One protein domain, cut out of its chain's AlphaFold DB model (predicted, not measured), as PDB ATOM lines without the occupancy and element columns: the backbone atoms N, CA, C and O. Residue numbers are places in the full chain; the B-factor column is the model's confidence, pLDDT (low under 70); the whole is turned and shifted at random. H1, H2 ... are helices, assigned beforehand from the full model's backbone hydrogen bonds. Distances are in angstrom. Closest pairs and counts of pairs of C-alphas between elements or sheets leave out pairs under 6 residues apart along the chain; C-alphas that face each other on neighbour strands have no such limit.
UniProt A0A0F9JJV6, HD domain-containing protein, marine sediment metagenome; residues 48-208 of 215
ATOM      1  N   ILE A  48      49.450   5.732 -47.563       87.25
ATOM      2  CA  ILE A  48      47.991   5.778 -47.574       87.25
ATOM      3  C   ILE A  48      47.431   6.105 -46.187       87.25
ATOM      4  O   ILE A  48      46.401   6.772 -46.082       87.25
ATOM      5  N   LYS A  49      48.147   5.722 -45.121       91.56
ATOM      6  CA  LYS A  49      47.796   6.084 -43.748       91.56
ATOM      7  C   LYS A  49      47.902   7.598 -43.556       91.56
ATOM      8  O   LYS A  49      46.946   8.217 -43.092       91.56
ATOM      9  N   SER A  50      49.008   8.213 -43.978       88.62
ATOM     10  CA  SER A  50      49.158   9.675 -43.937       88.62
ATOM     11  C   SER A  50      48.084  10.400 -44.762       88.62
ATOM     12  O   SER A  50      47.597  11.455 -44.347       88.62
ATOM     13  N   CYS A  51      47.658   9.839 -45.901       88.25
ATOM     14  CA  CYS A  51      46.535  10.376 -46.677       88.25
ATOM     15  C   CYS A  51      45.211  10.323 -45.892       88.25
ATOM     16  O   CYS A  51      44.518  11.337 -45.814       88.25
ATOM     17  N   MET A  52      44.891   9.194 -45.253       91.44
ATOM     18  CA  MET A  52      43.705   9.049 -44.392       91.44
ATOM     19  C   MET A  52      43.716  10.050 -43.229       91.44
ATOM     20  O   MET A  52      42.715  10.713 -42.956       91.44
ATOM     21  N   GLU A  53      44.863  10.217 -42.567       93.44
ATOM     22  CA  GLU A  53      45.023  11.199 -41.491       93.44
ATOM     23  C   GLU A  53      44.853  12.642 -41.986       93.44
ATOM     24  O   GLU A  53      44.300  13.482 -41.271       93.44
ATOM     25  N   SER A  54      45.319  12.948 -43.200       91.94
ATOM     26  CA  SER A  54      45.113  14.253 -43.838       91.94
ATOM     27  C   SER A  54      43.629  14.528 -44.078       91.94
ATOM     28  O   SER A  54      43.145  15.612 -43.755       91.94
ATOM     29  N   GLU A  55      42.874  13.536 -44.557       91.88
ATOM     30  CA  GLU A  55      41.420  13.655 -44.702       91.88
ATOM     31  C   GLU A  55      40.715  13.837 -43.354       91.88
ATOM     32  O   GLU A  55      39.855  14.712 -43.223       91.88
ATOM     33  N   ALA A  56      41.115  13.084 -42.325       96.12
ATOM     34  CA  ALA A  56      40.566  13.225 -40.978       96.12
ATOM     35  C   ALA A  56      40.796  14.638 -40.408       96.12
ATOM     36  O   ALA A  56      39.896  15.209 -39.793       96.12
ATOM     37  N   LYS A  57      41.955  15.260 -40.672       96.38
ATOM     38  CA  LYS A  57      42.272  16.642 -40.247       96.38
ATOM     39  C   LYS A  57      41.376  17.713 -40.876       96.38
ATOM     40  O   LYS A  57      41.361  18.843 -40.395       96.38
ATOM     41  N   LYS A  58      40.609  17.382 -41.920       94.56
ATOM     42  CA  LYS A  58      39.621  18.293 -42.515       94.56
ATOM     43  C   LYS A  58      38.262  18.268 -41.793       94.56
ATOM     44  O   LYS A  58      37.366  19.006 -42.198       94.56
ATOM     45  N   ILE A  59      38.074  17.414 -40.782       98.38
ATOM     46  CA  ILE A  59      36.913  17.445 -39.875       98.38
ATOM     47  C   ILE A  59      37.030  18.692 -38.992       98.38
ATOM     48  O   ILE A  59      38.059  18.871 -38.339       98.38
ATOM     49  N   GLN A  60      36.004  19.548 -38.968       98.25
ATOM     50  CA  GLN A  60      36.062  20.823 -38.242       98.25
ATOM     51  C   GLN A  60      35.797  20.673 -36.745       98.25
ATOM     52  O   GLN A  60      36.403  21.381 -35.942       98.25
ATOM     53  N   ASN A  61      34.913  19.755 -36.350       98.50
ATOM     54  CA  ASN A  61      34.658  19.453 -34.951       98.50
ATOM     55  C   ASN A  61      35.905  18.806 -34.309       98.50
ATOM     56  O   ASN A  61      36.242  17.667 -34.651       98.50
ATOM     57  N   PRO A  62      36.577  19.465 -33.342       98.38
ATOM     58  CA  PRO A  62      37.858  18.975 -32.839       98.38
ATOM     59  C   PRO A  62      37.760  17.647 -32.086       98.38
ATOM     60  O   PRO A  62      38.663  16.820 -32.184       98.38
ATOM     61  N   SER A  63      36.676  17.409 -31.336       98.50
ATOM     62  CA  SER A  63      36.536  16.155 -30.589       98.50
ATOM     63  C   SER A  63      36.223  14.979 -31.513       98.50
ATOM     64  O   SER A  63      36.709  13.878 -31.266       98.50
ATOM     65  N   LEU A  64      35.477  15.207 -32.600       98.81
ATOM     66  CA  LEU A  64      35.241  14.193 -33.630       98.81
ATOM     67  C   LEU A  64      36.512  13.915 -34.439       98.81
ATOM     68  O   LEU A  64      36.833  12.758 -34.693       98.81
ATOM     69  N   GLN A  65      37.268  14.958 -34.788       98.69
ATOM     70  CA  GLN A  65      38.557  14.818 -35.463       98.69
ATOM     71  C   GLN A  65      39.520  13.942 -34.649       98.69
ATOM     72  O   GLN A  65      40.092  12.992 -35.180       98.69
ATOM     73  N   LEU A  66      39.679  14.235 -33.352       98.62
ATOM     74  CA  LEU A  66      40.538  13.453 -32.460       98.62
ATOM     75  C   LEU A  66      40.055  12.008 -32.319       98.62
ATOM     76  O   LEU A  66      40.877  11.097 -32.323       98.62
ATOM     77  N   PHE A  67      38.739  11.794 -32.245       98.75
ATOM     78  CA  PHE A  67      38.148  10.457 -32.218       98.75
ATOM     79  C   PHE A  67      38.512   9.638 -33.467       98.75
ATOM     80  O   PHE A  67      38.967   8.503 -33.340       98.75
ATOM     81  N   VAL A  68      38.383  10.218 -34.666       98.75
ATOM     82  CA  VAL A  68      38.752   9.537 -35.919       98.75
ATOM     83  C   VAL A  68      40.255   9.252 -35.965       98.75
ATOM     84  O   VAL A  68      40.655   8.130 -36.265       98.75
ATOM     85  N   LEU A  69      41.098  10.231 -35.617       98.56
ATOM     86  CA  LEU A  69      42.555  10.055 -35.604       98.56
ATOM     87  C   LEU A  69      43.019   8.988 -34.600       98.56
ATOM     88  O   LEU A  69      43.978   8.272 -34.892       98.56
ATOM     89  N   ASP A  70      42.370   8.861 -33.439       98.50
ATOM     90  CA  ASP A  70      42.691   7.811 -32.460       98.50
ATOM     91  C   ASP A  70      42.378   6.417 -33.019       98.50
ATOM     92  O   ASP A  70      43.199   5.506 -32.911       98.50
ATOM     93  N   ILE A  71      41.237   6.260 -33.704       98.56
ATOM     94  CA  ILE A  71      40.878   4.998 -34.366       98.56
ATOM     95  C   ILE A  71      41.899   4.652 -35.451       98.56
ATOM     96  O   ILE A  71      42.462   3.558 -35.413       98.56
ATOM     97  N   LEU A  72      42.189   5.583 -36.370       98.19
ATOM     98  CA  LEU A  72      43.167   5.359 -37.442       98.19
ATOM     99  C   LEU A  72      44.531   4.955 -36.863       98.19
ATOM    100  O   LEU A  72      45.156   4.013 -37.329       98.19
ATOM    101  N   ASN A  73      44.989   5.590 -35.786       97.56
ATOM    102  CA  ASN A  73      46.285   5.250 -35.197       97.56
ATOM    103  C   ASN A  73      46.351   3.880 -34.517       97.56
ATOM    104  O   ASN A  73      47.451   3.364 -34.313       97.56
ATOM    105  N   ARG A  74      45.206   3.290 -34.174       97.94
ATOM    106  CA  ARG A  74      45.126   1.983 -33.511       97.94
ATOM    107  C   ARG A  74      44.870   0.833 -34.471       97.94
ATOM    108  O   ARG A  74      45.041  -0.317 -34.068       97.94
ATOM    109  N   LEU A  75      44.440   1.113 -35.704       97.75
ATOM    110  CA  LEU A  75      44.210   0.067 -36.697       97.75
ATOM    111  C   LEU A  75      45.487  -0.766 -36.897       97.75
ATOM    112  O   LEU A  75      46.596  -0.223 -36.890       97.75
ATOM    113  N   PRO A  76      45.356  -2.094 -37.067       96.88
ATOM    114  CA  PRO A  76      46.508  -2.956 -37.280       96.88
ATOM    115  C   PRO A  76      47.230  -2.550 -38.566       96.88
ATOM    116  O   PRO A  76      46.582  -2.286 -39.572       96.88
ATOM    117  N   GLU A  77      48.565  -2.603 -38.575       95.69
ATOM    118  CA  GLU A  77      49.382  -2.185 -39.731       95.69
ATOM    119  C   GLU A  77      48.930  -2.819 -41.056       95.69
ATOM    120  O   GLU A  77      48.905  -2.184 -42.104       95.69
ATOM    121  N   LYS A  78      48.484  -4.080 -41.003       94.94
ATOM    122  CA  LYS A  78      47.977  -4.808 -42.170       94.94
ATOM    123  C   LYS A  78      46.764  -4.148 -42.827       94.94
ATOM    124  O   LYS A  78      46.575  -4.382 -44.014       94.94
ATOM    125  N   ALA A  79      45.961  -3.368 -42.098       95.56
ATOM    126  CA  ALA A  79      44.797  -2.665 -42.637       95.56
ATOM    127  C   ALA A  79      45.188  -1.701 -43.769       95.56
ATOM    128  O   ALA A  79      44.489  -1.638 -44.777       95.56
ATOM    129  N   TRP A  80      46.356  -1.056 -43.660       94.50
ATOM    130  CA  TRP A  80      46.894  -0.126 -44.663       94.50
ATOM    131  C   TRP A  80      47.403  -0.803 -45.931       94.50
ATOM    132  O   TRP A  80      47.691  -0.125 -46.909       94.50
ATOM    133  N   HIS A  81      47.482  -2.133 -45.925       92.25
ATOM    134  CA  HIS A  81      47.999  -2.941 -47.025       92.25
ATOM    135  C   HIS A  81      46.939  -3.855 -47.651       92.25
ATOM    136  O   HIS A  81      47.249  -4.716 -48.475       92.25
ATOM    137  N   ARG A  82      45.667  -3.726 -47.243       93.19
ATOM    138  CA  ARG A  82      44.591  -4.560 -47.788       93.19
ATOM    139  C   ARG A  82      44.073  -4.007 -49.112       93.19
ATOM    140  O   ARG A  82      43.826  -2.813 -49.268       93.19
ATOM    141  N   GLU A  83      43.816  -4.933 -50.020       88.75
ATOM    142  CA  GLU A  83      43.098  -4.724 -51.265       88.75
ATOM    143  C   GLU A  83      41.597  -4.469 -51.041       88.75
ATOM    144  O   GLU A  83      40.984  -5.001 -50.101       88.75
ATOM    145  N   ALA A  84      40.982  -3.708 -51.948       84.19
ATOM    146  CA  ALA A  84      39.531  -3.653 -52.087       84.19
ATOM    147  C   ALA A  84      39.000  -4.856 -52.902       84.19
ATOM    148  O   ALA A  84      39.739  -5.754 -53.307       84.19
ATOM    149  N   SER A  85      37.679  -4.943 -53.130       78.50
ATOM    150  CA  SER A  85      37.099  -6.128 -53.805       78.50
ATOM    151  C   SER A  85      37.352  -6.081 -55.305       78.50
ATOM    152  O   SER A  85      36.880  -5.169 -55.976       78.50
ATOM    153  N   LEU A  86      37.929  -7.155 -55.842       68.88
ATOM    154  CA  LEU A  86      38.167  -7.359 -57.277       68.88
ATOM    155  C   LEU A  86      36.914  -7.244 -58.168       68.88
ATOM    156  O   LEU A  86      37.037  -7.074 -59.375       68.88
ATOM    157  N   VAL A  87      35.709  -7.388 -57.604       67.31
ATOM    158  CA  VAL A  87      34.450  -7.479 -58.372       67.31
ATOM    159  C   VAL A  87      33.686  -6.151 -58.407       67.31
ATOM    160  O   VAL A  87      32.814  -5.960 -59.254       67.31
ATOM    161  N   HIS A  88      33.978  -5.235 -57.483       68.25
ATOM    162  CA  HIS A  88      33.138  -4.053 -57.237       68.25
ATOM    163  C   HIS A  88      33.909  -2.729 -57.202       68.25
ATOM    164  O   HIS A  88      33.301  -1.702 -56.931       68.25
ATOM    165  N   HIS A  89      35.215  -2.759 -57.465       73.12
ATOM    166  CA  HIS A  89      36.124  -1.631 -57.265       73.12
ATOM    167  C   HIS A  89      36.958  -1.356 -58.513       73.12
ATOM    168  O   HIS A  89      37.156  -2.247 -59.353       73.12
ATOM    169  N   HIS A  90      37.458  -0.125 -58.616       74.31
ATOM    170  CA  HIS A  90      38.345   0.282 -59.703       74.31
ATOM    171  C   HIS A  90      39.642  -0.540 -59.685       74.31
ATOM    172  O   HIS A  90      40.037  -1.085 -58.658       74.31
ATOM    173  N   ALA A  91      40.304  -0.677 -60.837       73.12
ATOM    174  CA  ALA A  91      41.477  -1.548 -60.973       73.12
ATOM    175  C   ALA A  91      42.646  -1.152 -60.048       73.12
ATOM    176  O   ALA A  91      43.427  -2.006 -59.641       73.12
ATOM    177  N   ASP A  92      42.751   0.128 -59.699       72.94
ATOM    178  CA  ASP A  92      43.754   0.678 -58.785       72.94
ATOM    179  C   ASP A  92      43.440   0.440 -57.297       72.94
ATOM    180  O   ASP A  92      44.348   0.424 -56.473       72.94
ATOM    181  N   GLU A  93      42.188   0.151 -56.948       79.69
ATOM    182  CA  GLU A  93      41.766  -0.238 -55.593       79.69
ATOM    183  C   GLU A  93      42.011  -1.735 -55.317       79.69
ATOM    184  O   GLU A  93      41.800  -2.224 -54.211       79.69
ATOM    185  N   GLN A  94      42.460  -2.500 -56.313       81.94
ATOM    186  CA  GLN A  94      42.687  -3.947 -56.197       81.94
ATOM    187  C   GLN A  94      44.099  -4.301 -55.699       81.94
ATOM    188  O   GLN A  94      44.397  -5.479 -55.489       81.94
ATOM    189  N   GLY A  95      44.968  -3.298 -55.549       82.94
ATOM    190  CA  GLY A  95      46.352  -3.441 -55.104       82.94
ATOM    191  C   GLY A  95      46.570  -3.144 -53.617       82.94
ATOM    192  O   GLY A  95      45.626  -2.996 -52.842       82.94
ATOM    193  N   ASP A  96      47.848  -3.055 -53.238       88.12
ATOM    194  CA  ASP A  96      48.289  -2.650 -51.897       88.12
ATOM    195  C   ASP A  96      47.705  -1.278 -51.517       88.12
ATOM    196  O   ASP A  96      47.706  -0.354 -52.329       88.12
ATOM    197  N   GLY A  97      47.150  -1.168 -50.308       88.06
ATOM    198  CA  GLY A  97      46.461   0.040 -49.827       88.06
ATOM    199  C   GLY A  97      45.137   0.374 -50.523       88.06
ATOM    200  O   GLY A  97      44.528   1.404 -50.231       88.06
ATOM    201  N   GLY A  98      44.650  -0.496 -51.410       87.94
ATOM    202  CA  GLY A  98      43.455  -0.245 -52.207       87.94
ATOM    203  C   GLY A  98      42.169  -0.060 -51.395       87.94
ATOM    204  O   GLY A  98      41.305   0.716 -51.797       87.94
ATOM    205  N   ASN A  99      42.044  -0.701 -50.227       92.25
ATOM    206  CA  ASN A  99      40.890  -0.503 -49.343       92.25
ATOM    207  C   ASN A  99      40.853   0.910 -48.740       92.25
ATOM    208  O   ASN A  99      39.813   1.557 -48.761       92.25
ATOM    209  N   ALA A 100      41.989   1.415 -48.260       92.06
ATOM    210  CA  ALA A 100      42.069   2.772 -47.722       92.06
ATOM    211  C   ALA A 100      41.914   3.826 -48.836       92.06
ATOM    212  O   ALA A 100      41.264   4.850 -48.638       92.06
ATOM    213  N   LEU A 101      42.416   3.555 -50.048       86.62
ATOM    214  CA  LEU A 101      42.134   4.394 -51.220       86.62
ATOM    215  C   LEU A 101      40.627   4.478 -51.516       86.62
ATOM    216  O   LEU A 101      40.116   5.564 -51.800       86.62
ATOM    217  N   HIS A 102      39.916   3.352 -51.417       90.12
ATOM    218  CA  HIS A 102      38.463   3.327 -51.553       90.12
ATOM    219  C   HIS A 102      37.777   4.199 -50.486       90.12
ATOM    220  O   HIS A 102      36.956   5.046 -50.834       90.12
ATOM    221  N   GLU A 103      38.157   4.072 -49.210       94.12
ATOM    222  CA  GLU A 103      37.625   4.904 -48.115       94.12
ATOM    223  C   GLU A 103      37.847   6.406 -48.362       94.12
ATOM    224  O   GLU A 103      36.927   7.210 -48.179       94.12
ATOM    225  N   ILE A 104      39.024   6.798 -48.858       87.88
ATOM    226  CA  ILE A 104      39.320   8.191 -49.228       87.88
ATOM    227  C   ILE A 104      38.381   8.670 -50.346       87.88
ATOM    228  O   ILE A 104      37.781   9.742 -50.239       87.88
ATOM    229  N   ARG A 105      38.212   7.884 -51.415       85.12
ATOM    230  CA  ARG A 105      37.333   8.243 -52.541       85.12
ATOM    231  C   ARG A 105      35.880   8.375 -52.112       85.12
ATOM    232  O   ARG A 105      35.229   9.365 -52.450       85.12
ATOM    233  N   VAL A 106      35.390   7.421 -51.319       90.62
ATOM    234  CA  VAL A 106      34.050   7.479 -50.723       90.62
ATOM    235  C   VAL A 106      33.913   8.736 -49.869       90.62
ATOM    236  O   VAL A 106      32.914   9.437 -49.990       90.62
ATOM    237  N   THR A 107      34.925   9.076 -49.070       90.81
ATOM    238  CA  THR A 107      34.933  10.282 -48.229       90.81
ATOM    239  C   THR A 107      34.801  11.560 -49.046       90.81
ATOM    240  O   THR A 107      34.035  12.453 -48.675       90.81
ATOM    241  N   HIS A 108      35.521  11.666 -50.163       85.62
ATOM    242  CA  HIS A 108      35.440  12.832 -51.040       85.62
ATOM    243  C   HIS A 108      34.061  12.947 -51.680       85.62
ATOM    244  O   HIS A 108      33.432  13.994 -51.551       85.62
ATOM    245  N   VAL A 109      33.548  11.864 -52.270       84.00
ATOM    246  CA  VAL A 109      32.208  11.849 -52.878       84.00
ATOM    247  C   VAL A 109      31.124  12.155 -51.840       84.00
ATOM    248  O   VAL A 109      30.253  12.982 -52.095       84.00
ATOM    249  N   ALA A 110      31.185  11.552 -50.652       88.69
ATOM    250  CA  ALA A 110      30.205  11.771 -49.590       88.69
ATOM    251  C   ALA A 110      30.239  13.210 -49.055       88.69
ATOM    252  O   ALA A 110      29.188  13.832 -48.899       88.69
ATOM    253  N   THR A 111      31.433  13.768 -48.824       85.31
ATOM    254  CA  THR A 111      31.578  15.170 -48.390       85.31
ATOM    255  C   THR A 111      31.050  16.122 -49.457       85.31
ATOM    256  O   THR A 111      30.390  17.111 -49.146       85.31
ATOM    257  N   PHE A 112      31.325  15.816 -50.718       83.25
ATOM    258  CA  PHE A 112      30.893  16.619 -51.843       83.25
ATOM    259  C   PHE A 112      29.367  16.591 -52.012       83.25
ATOM    260  O   PHE A 112      28.739  17.642 -52.098       83.25
ATOM    261  N   ILE A 113      28.736  15.417 -51.914       83.81
ATOM    262  CA  ILE A 113      27.271  15.289 -51.850       83.81
ATOM    263  C   ILE A 113      26.702  16.090 -50.668       83.81
ATOM    264  O   ILE A 113      25.722  16.815 -50.827       83.81
ATOM    265  N   ALA A 114      27.333  16.022 -49.493       86.81
ATOM    266  CA  ALA A 114      26.906  16.790 -48.325       86.81
ATOM    267  C   ALA A 114      26.992  18.316 -48.536       86.81
ATOM    268  O   ALA A 114      26.222  19.063 -47.933       86.81
ATOM    269  N   GLN A 115      27.902  18.799 -49.389       82.81
ATOM    270  CA  GLN A 115      27.969  20.212 -49.779       82.81
ATOM    271  C   GLN A 115      26.816  20.609 -50.708       82.81
ATOM    272  O   GLN A 115      26.233  21.668 -50.508       82.81
ATOM    273  N   VAL A 116      26.450  19.758 -51.669       82.38
ATOM    274  CA  VAL A 116      25.320  19.993 -52.599       82.38
ATOM    275  C   VAL A 116      23.999  20.069 -51.880       82.38
ATOM    276  O   VAL A 116      23.180  20.938 -52.159       82.38
ATOM    277  N   CYS A 117      23.801  19.138 -50.953       85.62
ATOM    278  CA  CYS A 117      22.605  19.071 -50.134       85.62
ATOM    279  C   CYS A 117      22.575  20.167 -49.058       85.62
ATOM    280  O   CYS A 117      21.661  20.162 -48.241       85.62
ATOM    281  N   ASP A 118      23.574  21.058 -49.038       87.31
ATOM    282  CA  ASP A 118      23.734  22.147 -48.075       87.31
ATOM    283  C   ASP A 118      23.580  21.683 -46.619       87.31
ATOM    284  O   ASP A 118      22.912  22.310 -45.800       87.31
ATOM    285  N   LEU A 119      24.178  20.530 -46.294       93.25
ATOM    286  CA  LEU A 119      24.084  19.975 -44.946       93.25
ATOM    287  C   LEU A 119      24.801  20.872 -43.933       93.25
ATOM    288  O   LEU A 119      25.782  21.555 -44.249       93.25
ATOM    289  N   GLU A 120      24.360  20.809 -42.682       97.25
ATOM    290  CA  GLU A 120      25.022  21.493 -41.575       97.25
ATOM    291  C   GLU A 120      26.469  21.006 -41.412       97.25
ATOM    292  O   GLU A 120      26.817  19.865 -41.736       97.25
ATOM    293  N   GLN A 121      27.343  21.866 -40.880       97.44
ATOM    294  CA  GLN A 121      28.770  21.540 -40.756       97.44
ATOM    295  C   GLN A 121      29.015  20.268 -39.932       97.44
ATOM    296  O   GLN A 121      29.896  19.477 -40.264       97.44
ATOM    297  N   LEU A 122      28.219  20.044 -38.885       98.00
ATOM    298  CA  LEU A 122      28.330  18.833 -38.077       98.00
ATOM    299  C   LEU A 122      27.974  17.571 -38.878       98.00
ATOM    300  O   LEU A 122      28.642  16.553 -38.727       98.00
ATOM    301  N   ASP A 123      26.972  17.632 -39.753       97.94
ATOM    302  CA  ASP A 123      26.585  16.496 -40.593       97.94
ATOM    303  C   ASP A 123      27.649  16.207 -41.659       97.94
ATOM    304  O   ASP A 123      27.978  15.047 -41.909       97.94
ATOM    305  N   LYS A 124      28.260  17.257 -42.230       97.06
ATOM    306  CA  LYS A 124      29.421  17.137 -43.132       97.06
ATOM    307  C   LYS A 124      30.596  16.439 -42.440       97.06
ATOM    308  O   LYS A 124      31.212  15.541 -43.016       97.06
ATOM    309  N   ASP A 125      30.877  16.811 -41.194       98.56
ATOM    310  CA  ASP A 125      31.919  16.188 -40.380       98.56
ATOM    311  C   ASP A 125      31.594  14.720 -40.043       98.56
ATOM    312  O   ASP A 125      32.471  13.859 -40.137       98.56
ATOM    313  N   LEU A 126      30.337  14.411 -39.700       98.62
ATOM    314  CA  LEU A 126      29.877  13.047 -39.417       98.62
ATOM    315  C   LEU A 126      29.965  12.138 -40.646       98.62
ATOM    316  O   LEU A 126      30.410  10.998 -40.517       98.62
ATOM    317  N   ILE A 127      29.583  12.630 -41.830       98.06
ATOM    318  CA  ILE A 127      29.679  11.852 -43.070       98.06
ATOM    319  C   ILE A 127      31.139  11.556 -43.405       98.06
ATOM    320  O   ILE A 127      31.471  10.413 -43.700       98.06
ATOM    321  N   ARG A 128      32.030  12.546 -43.269       98.12
ATOM    322  CA  ARG A 128      33.468  12.361 -43.489       98.12
ATOM    323  C   ARG A 128      34.053  11.344 -42.510       98.12
ATOM    324  O   ARG A 128      34.764  10.441 -42.936       98.12
ATOM    325  N   ALA A 129      33.724  11.456 -41.223       98.69
ATOM    326  CA  ALA A 129      34.165  10.506 -40.206       98.69
ATOM    327  C   ALA A 129      33.685   9.077 -40.501       98.69
ATOM    328  O   ALA A 129      34.475   8.139 -40.449       98.69
ATOM    329  N   ALA A 130      32.405   8.904 -40.844       98.62
ATOM    330  CA  ALA A 130      31.848   7.595 -41.166       98.62
ATOM    331  C   ALA A 130      32.473   7.005 -42.437       98.62
ATOM    332  O   ALA A 130      32.862   5.840 -42.436       98.62
ATOM    333  N   SER A 131      32.625   7.800 -43.498       98.25
ATOM    334  CA  SER A 131      33.236   7.359 -44.755       98.25
ATOM    335  C   SER A 131      34.701   6.956 -44.604       98.25
ATOM    336  O   SER A 131      35.108   5.979 -45.227       98.25
ATOM    337  N   LEU A 132      35.473   7.627 -43.747       98.12
ATOM    338  CA  LEU A 132      36.865   7.251 -43.477       98.12
ATOM    339  C   LEU A 132      37.008   5.948 -42.686       98.12
ATOM    340  O   LEU A 132      38.091   5.383 -42.671       98.12
ATOM    341  N   LEU A 133      35.962   5.501 -41.989       98.56
ATOM    342  CA  LEU A 133      36.053   4.368 -41.063       98.56
ATOM    343  C   LEU A 133      35.228   3.147 -41.487       98.56
ATOM    344  O   LEU A 133      35.345   2.089 -40.868       98.56
ATOM    345  N   HIS A 134      34.352   3.285 -42.488       97.56
ATOM    346  CA  HIS A 134      33.295   2.306 -42.755       97.56
ATOM    347  C   HIS A 134      33.806   0.899 -43.093       97.56
ATOM    348  O   HIS A 134      33.150  -0.083 -42.733       97.56
ATOM    349  N   ASP A 135      34.974   0.812 -43.730       96.44
ATOM    350  CA  ASP A 135      35.575  -0.421 -44.235       96.44
ATOM    351  C   ASP A 135      36.875  -0.784 -43.494       96.44
ATOM    352  O   ASP A 135      37.557  -1.757 -43.834       96.44
ATOM    353  N   SER A 136      37.201  -0.070 -42.416       96.56
ATOM    354  CA  SER A 136      38.460  -0.228 -41.681       96.56
ATOM    355  C   SER A 136      38.608  -1.608 -41.024       96.56
ATOM    356  O   SER A 136      39.716  -2.083 -40.789       96.56
ATOM    357  N   CYS A 137      37.488  -2.288 -40.760       96.69
ATOM    358  CA  CYS A 137      37.441  -3.651 -40.215       96.69
ATOM    359  C   CYS A 137      36.961  -4.695 -41.236       96.69
ATOM    360  O   CYS A 137      36.555  -5.801 -40.867       96.69
ATOM    361  N   ARG A 138      37.002  -4.371 -42.534       94.69
ATOM    362  CA  ARG A 138      36.519  -5.237 -43.616       94.69
ATOM    363  C   ARG A 138      37.141  -6.627 -43.617       94.69
ATOM    364  O   ARG A 138      36.455  -7.602 -43.916       94.69
ATOM    365  N   HIS A 139      38.417  -6.724 -43.259       95.06
ATOM    366  CA  HIS A 139      39.192  -7.971 -43.203       95.06
ATOM    367  C   HIS A 139      39.379  -8.484 -41.762       95.06
ATOM    368  O   HIS A 139      40.395  -9.105 -41.439       95.06
ATOM    369  N   GLY A 140      38.408  -8.183 -40.895       96.00
ATOM    370  CA  GLY A 140      38.423  -8.527 -39.476       96.00
ATOM    371  C   GLY A 140      39.189  -7.512 -38.622       96.00
ATOM    372  O   GLY A 140      39.902  -6.652 -39.136       96.00
ATOM    373  N   LEU A 141      39.071  -7.640 -37.297       96.25
ATOM    374  CA  LEU A 141      39.660  -6.710 -36.313       96.25
ATOM    375  C   LEU A 141      41.196  -6.647 -36.367       96.25
ATOM    376  O   LEU A 141      41.802  -5.655 -35.976       96.25
ATOM    377  N   THR A 142      41.834  -7.709 -36.859       95.62
ATOM    378  CA  THR A 142      43.293  -7.828 -37.007       95.62
ATOM    379  C   THR A 142      43.763  -7.670 -38.458       95.62
ATOM    380  O   THR A 142      44.958  -7.812 -38.732       95.62
ATOM    381  N   ALA A 143      42.839  -7.399 -39.390       95.06
ATOM    382  CA  ALA A 143      43.081  -7.314 -40.831       95.06
ATOM    383  C   ALA A 143      43.788  -8.553 -41.426       95.06
ATOM    384  O   ALA A 143      44.585  -8.444 -42.361       95.06
ATOM    385  N   THR A 144      43.539  -9.746 -40.871       93.94
ATOM    386  CA  THR A 144      44.150 -11.002 -41.346       93.94
ATOM    387  C   THR A 144      43.239 -11.854 -42.213       93.94
ATOM    388  O   THR A 144      43.725 -12.807 -42.828       93.94
ATOM    389  N   ASP A 145      41.941 -11.557 -42.262       92.94
ATOM    390  CA  ASP A 145      41.015 -12.358 -43.049       92.94
ATOM    391  C   ASP A 145      41.250 -12.133 -44.539       92.94
ATOM    392  O   ASP A 145      41.392 -11.009 -45.016       92.94
ATOM    393  N   ARG A 146      41.277 -13.234 -45.295       88.19
ATOM    394  CA  ARG A 146      41.517 -13.202 -46.744       88.19
ATOM    395  C   ARG A 146      40.396 -12.498 -47.512       88.19
ATOM    396  O   ARG A 146      40.636 -11.967 -48.589       88.19
ATOM    397  N   TYR A 147      39.174 -12.567 -47.000       89.44
ATOM    398  CA  TYR A 147      37.983 -12.044 -47.657       89.44
ATOM    399  C   TYR A 147      37.234 -11.113 -46.717       89.44
ATOM    400  O   TYR A 147      37.379 -11.197 -45.500       89.44
ATOM    401  N   SER A 148      36.378 -10.278 -47.303       90.06
ATOM    402  CA  SER A 148      35.533  -9.366 -46.544       90.06
ATOM    403  C   SER A 148      34.608 -10.125 -45.595       90.06
ATOM    404  O   SER A 148      33.873 -11.027 -46.008       90.06
ATOM    405  N   VAL A 149      34.629  -9.741 -44.322       92.06
ATOM    406  CA  VAL A 149      33.755 -10.302 -43.297       92.06
ATOM    407  C   VAL A 149      32.348  -9.746 -43.500       92.06
ATOM    408  O   VAL A 149      32.165  -8.549 -43.699       92.06
ATOM    409  N   LYS A 150      31.321 -10.600 -43.467       88.94
ATOM    410  CA  LYS A 150      29.942 -10.194 -43.803       88.94
ATOM    411  C   LYS A 150      29.364  -9.103 -42.895       88.94
ATOM    412  O   LYS A 150      28.514  -8.351 -43.347       88.94
ATOM    413  N   ASN A 151      29.791  -9.045 -41.638       90.06
ATOM    414  CA  ASN A 151      29.343  -8.078 -40.635       90.06
ATOM    415  C   ASN A 151      30.420  -7.028 -40.312       90.06
ATOM    416  O   ASN A 151      30.409  -6.469 -39.217       90.06
ATOM    417  N   HIS A 152      31.347  -6.750 -41.238       93.69
ATOM    418  CA  HIS A 152      32.361  -5.713 -41.032       93.69
ATOM    419  C   HIS A 152      31.826  -4.321 -40.654       93.69
ATOM    420  O   HIS A 152      32.540  -3.660 -39.899       93.69
ATOM    421  N   PRO A 153      30.604  -3.882 -41.039       94.56
ATOM    422  CA  PRO A 153      30.097  -2.599 -40.559       94.56
ATOM    423  C   PRO A 153      30.024  -2.549 -39.025       94.56
ATOM    424  O   PRO A 153      30.448  -1.579 -38.406       94.56
ATOM    425  N   GLN A 154      29.578  -3.645 -38.400       94.69
ATOM    426  CA  GLN A 154      29.488  -3.761 -36.943       94.69
ATOM    427  C   GLN A 154      30.865  -3.913 -36.287       94.69
ATOM    428  O   GLN A 154      31.043  -3.521 -35.133       94.69
ATOM    429  N   LEU A 155      31.846  -4.470 -37.008       96.75
ATOM    430  CA  LEU A 155      33.185  -4.689 -36.465       96.75
ATOM    431  C   LEU A 155      33.909  -3.381 -36.144       96.75
ATOM    432  O   LEU A 155      34.750  -3.391 -35.255       96.75
ATOM    433  N   VAL A 156      33.561  -2.259 -36.780       97.38
ATOM    434  CA  VAL A 156      34.135  -0.948 -36.429       97.38
ATOM    435  C   VAL A 156      33.780  -0.565 -34.991       97.38
ATOM    436  O   VAL A 156      34.644  -0.151 -34.222       97.38
ATOM    437  N   ARG A 157      32.522  -0.777 -34.578       97.56
ATOM    438  CA  ARG A 157      32.105  -0.573 -33.184       97.56
ATOM    439  C   ARG A 157      32.839  -1.527 -32.245       97.56
ATOM    440  O   ARG A 157      33.359  -1.080 -31.229       97.56
ATOM    441  N   THR A 158      32.914  -2.810 -32.599       97.62
ATOM    442  CA  THR A 158      33.645  -3.804 -31.797       97.62
ATOM    443  C   THR A 158      35.114  -3.419 -31.639       97.62
ATOM    444  O   THR A 158      35.649  -3.494 -30.540       97.62
ATOM    445  N   PHE A 159      35.753  -2.927 -32.700       98.31
ATOM    446  CA  PHE A 159      37.127  -2.445 -32.661       98.31
ATOM    447  C   PHE A 159      37.298  -1.286 -31.671       98.31
ATOM    448  O   PHE A 159      38.214  -1.313 -30.853       98.31
ATOM    449  N   ILE A 160      36.410  -0.289 -31.712       98.00
ATOM    450  CA  ILE A 160      36.414   0.857 -30.786       98.00
ATOM    451  C   ILE A 160      36.287   0.382 -29.331       98.00
ATOM    452  O   ILE A 160      37.055   0.815 -28.469       98.00
ATOM    453  N   GLU A 161      35.346  -0.528 -29.070       96.44
ATOM    454  CA  GLU A 161      35.073  -1.081 -27.738       96.44
ATOM    455  C   GLU A 161      36.263  -1.896 -27.203       96.44
ATOM    456  O   GLU A 161      36.723  -1.652 -26.088       96.44
ATOM    457  N   GLU A 162      36.828  -2.807 -28.003       97.56
ATOM    458  CA  GLU A 162      37.977  -3.636 -27.604       97.56
ATOM    459  C   GLU A 162      39.262  -2.820 -27.392       97.56
ATOM    460  O   GLU A 162      40.131  -3.212 -26.611       97.56
ATOM    461  N   ASN A 163      39.370  -1.654 -28.034       97.19
ATOM    462  CA  ASN A 163      40.492  -0.732 -27.864       97.19
ATOM    463  C   ASN A 163      40.271   0.322 -26.765       97.19
ATOM    464  O   ASN A 163      41.138   1.182 -26.575       97.19
ATOM    465  N   ASN A 164      39.171   0.235 -26.005       96.44
ATOM    466  CA  ASN A 164      38.814   1.155 -24.918       96.44
ATOM    467  C   ASN A 164      38.812   2.632 -25.362       96.44
ATOM    468  O   ASN A 164      39.323   3.503 -24.657       96.44
ATOM    469  N   ILE A 165      38.286   2.909 -26.558       96.44
ATOM    470  CA  ILE A 165      38.129   4.277 -27.063       96.44
ATOM    471  C   ILE A 165      36.794   4.815 -26.544       96.44
ATOM    472  O   ILE A 165      35.732   4.330 -26.932       96.44
ATOM    473  N   GLU A 166      36.836   5.820 -25.671       95.06
ATOM    474  CA  GLU A 166      35.645   6.472 -25.118       95.06
ATOM    475  C   GLU A 166      35.335   7.766 -25.877       95.06
ATOM    476  O   GLU A 166      36.183   8.649 -26.005       95.06
ATOM    477  N   SER A 167      34.110   7.894 -26.395       97.12
ATOM    478  CA  SER A 167      33.670   9.109 -27.080       97.12
ATOM    479  C   SER A 167      32.150   9.169 -27.231       97.12
ATOM    480  O   SER A 167      31.502   8.162 -27.523       97.12
ATOM    481  N   ASP A 168      31.585  10.374 -27.155       97.44
ATOM    482  CA  ASP A 168      30.181  10.622 -27.507       97.44
ATOM    483  C   ASP A 168      29.906  10.390 -29.009       97.44
ATOM    484  O   ASP A 168      28.757  10.210 -29.420       97.44
ATOM    485  N   TRP A 169      30.959  10.325 -29.835       98.44
ATOM    486  CA  TRP A 169      30.871  10.129 -31.284       98.44
ATOM    487  C   TRP A 169      30.670   8.679 -31.725       98.44
ATOM    488  O   TRP A 169      30.264   8.445 -32.864       98.44
ATOM    489  N   ILE A 170      30.868   7.703 -30.831       98.12
ATOM    490  CA  ILE A 170      30.732   6.275 -31.162       98.12
ATOM    491  C   ILE A 170      29.341   5.992 -31.727       98.12
ATOM    492  O   ILE A 170      29.189   5.347 -32.761       98.12
ATOM    493  N   LYS A 171      28.293   6.476 -31.058       97.81
ATOM    494  CA  LYS A 171      26.918   6.236 -31.498       97.81
ATOM    495  C   LYS A 171      26.608   6.887 -32.856       97.81
ATOM    496  O   LYS A 171      26.167   6.138 -33.729       97.81
ATOM    497  N   PRO A 172      26.783   8.207 -33.065       98.00
ATOM    498  CA  PRO A 172      26.425   8.839 -34.335       98.00
ATOM    499  C   PRO A 172      27.244   8.305 -35.517       98.00
ATOM    500  O   PRO A 172      26.651   7.989 -36.545       98.00
ATOM    501  N   VAL A 173      28.558   8.098 -35.364       98.44
ATOM    502  CA  VAL A 173      29.412   7.583 -36.449       98.44
ATOM    503  C   VAL A 173      29.075   6.129 -36.776       98.44
ATOM    504  O   VAL A 173      28.770   5.808 -37.926       98.44
ATOM    505  N   CYS A 174      29.045   5.242 -35.775       97.38
ATOM    506  CA  CYS A 174      28.787   3.826 -36.037       97.38
ATOM    507  C   CYS A 174      27.361   3.574 -36.543       97.38
ATOM    508  O   CYS A 174      27.168   2.634 -37.296       97.38
ATOM    509  N   THR A 175      26.373   4.414 -36.207       95.31
ATOM    510  CA  THR A 175      25.011   4.271 -36.763       95.31
ATOM    511  C   THR A 175      24.993   4.460 -38.284       95.31
ATOM    512  O   THR A 175      24.278   3.741 -38.981       95.31
ATOM    513  N   ILE A 176      25.791   5.396 -38.809       96.00
ATOM    514  CA  ILE A 176      25.933   5.608 -40.255       96.00
ATOM    515  C   ILE A 176      26.642   4.397 -40.875       96.00
ATOM    516  O   ILE A 176      26.135   3.800 -41.825       96.00
ATOM    517  N   ILE A 177      27.769   3.986 -40.282       97.12
ATOM    518  CA  ILE A 177      28.571   2.850 -40.758       97.12
ATOM    519  C   ILE A 177      27.756   1.555 -40.771       97.12
ATOM    520  O   ILE A 177      27.783   0.847 -41.772       97.12
ATOM    521  N   ASP A 178      26.992   1.260 -39.716       94.00
ATOM    522  CA  ASP A 178      26.247   0.006 -39.525       94.00
ATOM    523  C   ASP A 178      25.316  -0.334 -40.706       94.00
ATOM    524  O   ASP A 178      25.010  -1.505 -40.942       94.00
ATOM    525  N   THR A 179      24.891   0.678 -41.470       90.50
ATOM    526  CA  THR A 179      23.956   0.543 -42.596       90.50
ATOM    527  C   THR A 179      24.583   0.747 -43.978       90.50
ATOM    528  O   THR A 179      23.884   0.583 -44.980       90.50
ATOM    529  N   HIS A 180      25.887   1.040 -44.071       93.19
ATOM    530  CA  HIS A 180      26.530   1.437 -45.334       93.19
ATOM    531  C   HIS A 180      26.474   0.345 -46.418       93.19
ATOM    532  O   HIS A 180      26.419   0.646 -47.609       93.19
ATOM    533  N   MET A 181      26.415  -0.933 -46.021       89.31
ATOM    534  CA  MET A 181      26.265  -2.054 -46.955       89.31
ATOM    535  C   MET A 181      24.877  -2.123 -47.608       89.31
ATOM    536  O   MET A 181      24.683  -2.928 -48.517       89.31
ATOM    537  N   ALA A 182      23.899  -1.320 -47.175       88.06
ATOM    538  CA  ALA A 182      22.566  -1.216 -47.770       88.06
ATOM    539  C   ALA A 182      21.952  -2.592 -48.109       88.06
ATOM    540  O   ALA A 182      21.763  -3.431 -47.224       88.06
ATOM    541  N   ARG A 183      21.690  -2.867 -49.396       83.25
ATOM    542  CA  ARG A 183      21.135  -4.143 -49.891       83.25
ATOM    543  C   ARG A 183      22.026  -5.369 -49.653       83.25
ATOM    544  O   ARG A 183      21.538  -6.491 -49.752       83.25
ATOM    545  N   TRP A 184      23.319  -5.164 -49.412       81.31
ATOM    546  CA  TRP A 184      24.295  -6.213 -49.116       81.31
ATOM    547  C   TRP A 184      24.401  -6.510 -47.614       81.31
ATOM    548  O   TRP A 184      25.007  -7.515 -47.243       81.31
ATOM    549  N   GLY A 185      23.812  -5.663 -46.762       78.38
ATOM    550  CA  GLY A 185      23.746  -5.864 -45.317       78.38
ATOM    551  C   GLY A 185      22.718  -6.920 -44.897       78.38
ATOM    552  O   GLY A 185      21.872  -7.356 -45.680       78.38
ATOM    553  N   SER A 186      22.778  -7.328 -43.627       75.38
ATOM    554  CA  SER A 186      21.810  -8.241 -43.009       75.38
ATOM    555  C   SER A 186      21.382  -7.707 -41.632       75.38
ATOM    556  O   SER A 186      22.155  -7.846 -40.685       75.38
ATOM    557  N   PRO A 187      20.159  -7.153 -41.482       81.31
ATOM    558  CA  PRO A 187      19.131  -7.018 -42.518       81.31
ATOM    559  C   PRO A 187      19.524  -5.998 -43.599       81.31
ATOM    560  O   PRO A 187      20.281  -5.069 -43.314       81.31
ATOM    561  N   PRO A 188      19.018  -6.144 -44.836       84.12
ATOM    562  CA  PRO A 188      19.267  -5.162 -45.876       84.12
ATOM    563  C   PRO A 188      18.611  -3.831 -45.506       84.12
ATOM    564  O   PRO A 188      17.451  -3.787 -45.090       84.12
ATOM    565  N   TYR A 189      19.344  -2.740 -45.695       85.50
ATOM    566  CA  TYR A 189      18.839  -1.383 -45.518       85.50
ATOM    567  C   TYR A 189      18.519  -0.760 -46.880       85.50
ATOM    568  O   TYR A 189      19.319  -0.839 -47.814       85.50
ATOM    569  N   THR A 190      17.335  -0.156 -47.000       87.56
ATOM    570  CA  THR A 190      16.928   0.599 -48.194       87.56
ATOM    571  C   THR A 190      16.854   2.081 -47.827       87.56
ATOM    572  O   THR A 190      15.949   2.452 -47.068       87.56
ATOM    573  N   PRO A 191      17.773   2.924 -48.335       85.81
ATOM    574  CA  PRO A 191      17.730   4.353 -48.066       85.81
ATOM    575  C   PRO A 191      16.428   4.948 -48.608       85.81
ATOM    576  O   PRO A 191      15.960   4.578 -49.686       85.81
ATOM    577  N   GLN A 192      15.832   5.852 -47.836       87.62
ATOM    578  CA  GLN A 192      14.666   6.617 -48.265       87.62
ATOM    579  C   GLN A 192      15.171   7.897 -48.931       87.62
ATOM    580  O   GLN A 192      15.736   8.748 -48.252       87.62
ATOM    581  N   ILE A 193      15.006   8.007 -50.247       86.44
ATOM    582  CA  ILE A 193      15.464   9.146 -51.052       86.44
ATOM    583  C   ILE A 193      14.314   9.634 -51.950       86.44
ATOM    584  O   ILE A 193      13.608   8.811 -52.541       86.44
ATOM    585  N   ASP A 194      14.083  10.951 -52.024       91.00
ATOM    586  CA  ASP A 194      13.053  11.538 -52.896       91.00
ATOM    587  C   ASP A 194      13.512  11.473 -54.363       91.00
ATOM    588  O   ASP A 194      14.701  11.561 -54.672       91.00
ATOM    589  N   LEU A 195      12.571  11.333 -55.305       91.56
ATOM    590  CA  LEU A 195      12.898  11.309 -56.737       91.56
ATOM    591  C   LEU A 195      13.605  12.597 -57.198       91.56
ATOM    592  O   LEU A 195      14.423  12.549 -58.116       91.56
ATOM    593  N   ARG A 196      13.303  13.738 -56.567       90.44
ATOM    594  CA  ARG A 196      13.981  15.015 -56.819       90.44
ATOM    595  C   ARG A 196      15.423  14.973 -56.345       90.44
ATOM    596  O   ARG A 196      16.288  15.419 -57.090       90.44
ATOM    597  N   ASP A 197      15.680  14.393 -55.176       87.44
ATOM    598  CA  ASP A 197      17.037  14.250 -54.642       87.44
ATOM    599  C   ASP A 197      17.887  13.388 -55.583       87.44
ATOM    600  O   ASP A 197      19.009  13.759 -55.910       87.44
ATOM    601  N   ILE A 198      17.329  12.285 -56.104       87.25
ATOM    602  CA  ILE A 198      18.017  11.444 -57.100       87.25
ATOM    603  C   ILE A 198      18.422  12.272 -58.326       87.25
ATOM    604  O   ILE A 198      19.560  12.168 -58.779       87.25
ATOM    605  N   LEU A 199      17.506  13.078 -58.871       89.38
ATOM    606  CA  LEU A 199      17.784  13.875 -60.065       89.38
ATOM    607  C   LEU A 199      18.822  14.972 -59.795       89.38
ATOM    608  O   LEU A 199      19.731  15.138 -60.602       89.38
ATOM    609  N   ILE A 200      18.718  15.673 -58.662       86.00
ATOM    610  CA  ILE A 200      19.679  16.706 -58.249       86.00
ATOM    611  C   ILE A 200      21.079  16.103 -58.110       86.00
ATOM    612  O   ILE A 200      22.041  16.638 -58.657       86.00
ATOM    613  N   LEU A 201      21.192  14.965 -57.421       83.69
ATOM    614  CA  LEU A 201      22.473  14.290 -57.243       83.69
ATOM    615  C   LEU A 201      23.037  13.791 -58.573       83.69
ATOM    616  O   LEU A 201      24.229  13.939 -58.804       83.69
ATOM    617  N   ALA A 202      22.211  13.229 -59.458       83.75
ATOM    618  CA  ALA A 202      22.667  12.740 -60.757       83.75
ATOM    619  C   ALA A 202      23.179  13.871 -61.666       83.75
ATOM    620  O   ALA A 202      24.276  13.756 -62.215       83.75
ATOM    621  N   ASP A 203      22.408  14.958 -61.791       82.75
ATOM    622  CA  ASP A 203      22.777  16.137 -62.588       82.75
ATOM    623  C   ASP A 203      24.058  16.777 -62.049       82.75
ATOM    624  O   ASP A 203      24.934  17.181 -62.804       82.75
ATOM    625  N   PHE A 204      24.229  16.780 -60.729       77.50
ATOM    626  CA  PHE A 204      25.432  17.319 -60.127       77.50
ATOM    627  C   PHE A 204      26.649  16.389 -60.235       77.50
ATOM    628  O   PHE A 204      27.734  16.847 -60.584       77.50
ATOM    629  N   ILE A 205      26.505  15.083 -59.992       73.69
ATOM    630  CA  ILE A 205      27.605  14.104 -60.082       73.69
ATOM    631  C   ILE A 205      28.241  14.122 -61.479       73.69
ATOM    632  O   ILE A 205      29.464  14.049 -61.593       73.69
ATOM    633  N   VAL A 206      27.443  14.280 -62.543       77.69
ATOM    634  CA  VAL A 206      27.972  14.339 -63.916       77.69
ATOM    635  C   VAL A 206      28.846  15.572 -64.171       77.69
ATOM    636  O   VAL A 206      29.676  15.547 -65.071       77.69
ATOM    637  N   THR A 207      28.710  16.637 -63.371       71.62
ATOM    638  CA  THR A 207      29.590  17.815 -63.477       71.62
ATOM    639  C   THR A 207      31.004  17.543 -62.970       71.62
ATOM    640  O   THR A 207      31.917  18.288 -63.306       71.62
ATOM    641  N   GLN A 208      31.189  16.485 -62.175       64.75
ATOM    642  CA  GLN A 208      32.483  16.114 -61.597       64.75
ATOM    643  C   GLN A 208      33.075  14.842 -62.185       64.75
ATOM    644  O   GLN A 208      34.282  14.622 -62.116       64.75
TER     645      GLN A 208
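What this domain is: This is residues 48 to 208 of the 215 residues of the protein "HD domain-containing protein" of marine sediment metagenome (UniProt A0A0F9JJV6). Four helices, H1, H2, H5 and H6, lie side by side as a short bundle, and the hairpin of H7 and H8 covers one side of it, H8 crossing H6. The short H3 and H4 lie by the first residues of H5, and H9 lies out past its last residues, after a long link. The printed part has 161 residues, with nine named helices, H1 to H9 in order, and no named strand; the class is all helix. It is compact, with a radius of gyration of the C-alphas of 15.4 A and spans of 42 by 37 by 32 A.

How they stand to each other: H1, residues 48 to 56, and H2, residues 62 to 74, form a hairpin, closest at the C-alphas of Ala 56 and Gln 65, 6.1 A. H3, residues 77 to 81, touches the hub, H5, residues 98 to 116, at Trp 80 and Ala 100, C-alphas 6.4 A apart. H4, residues 91 to 94, touches H5 only at the corner. H5 and H6, residues 121 to 133, form a hairpin at a shallow tilt of 16 degrees, the C-alphas of Thr 107 and Ser 131 closest at 4.8 A. H7, residues 152 to 162, and H8, residues 170 to 178, form another; H8 touches H6 at a steep tilt of 61 degrees, the C-alphas of Ala 130 and Val 173 closest at 5.3 A. H9, residues 195 to 205, only just touches H5, with 3 pairs of C-alphas within 8 A, Ile 113 and Leu 201 closest at 7.3 A. Every O i to N i+4 pair is within hydrogen-bond range in H1, H2, H5, H6 and H9, against 5 of 7 in H7, 4 of 5 in H8 and 0 of 1 in H3, where 2 of 2 O i to N i+3 pairs are; H4 is too short for an O i to N i+4 pair.

Where its parts are: H1 begins at C-alpha 48 (47.991, 5.778, -47.574). H5 is 27.2 A long, H6 18.7 A and H2 18.5 A. H9 ends at C-alpha 205 (27.605, 14.104, -60.082).

The domain as a whole: The C-alphas of Asn 164 and Asp 203 are farthest apart, 43.6 A. The printed part has no cut; the links H6 to H7 and H8 to H9 are long. Residues 86 to 88 and 208 have pLDDT under 70.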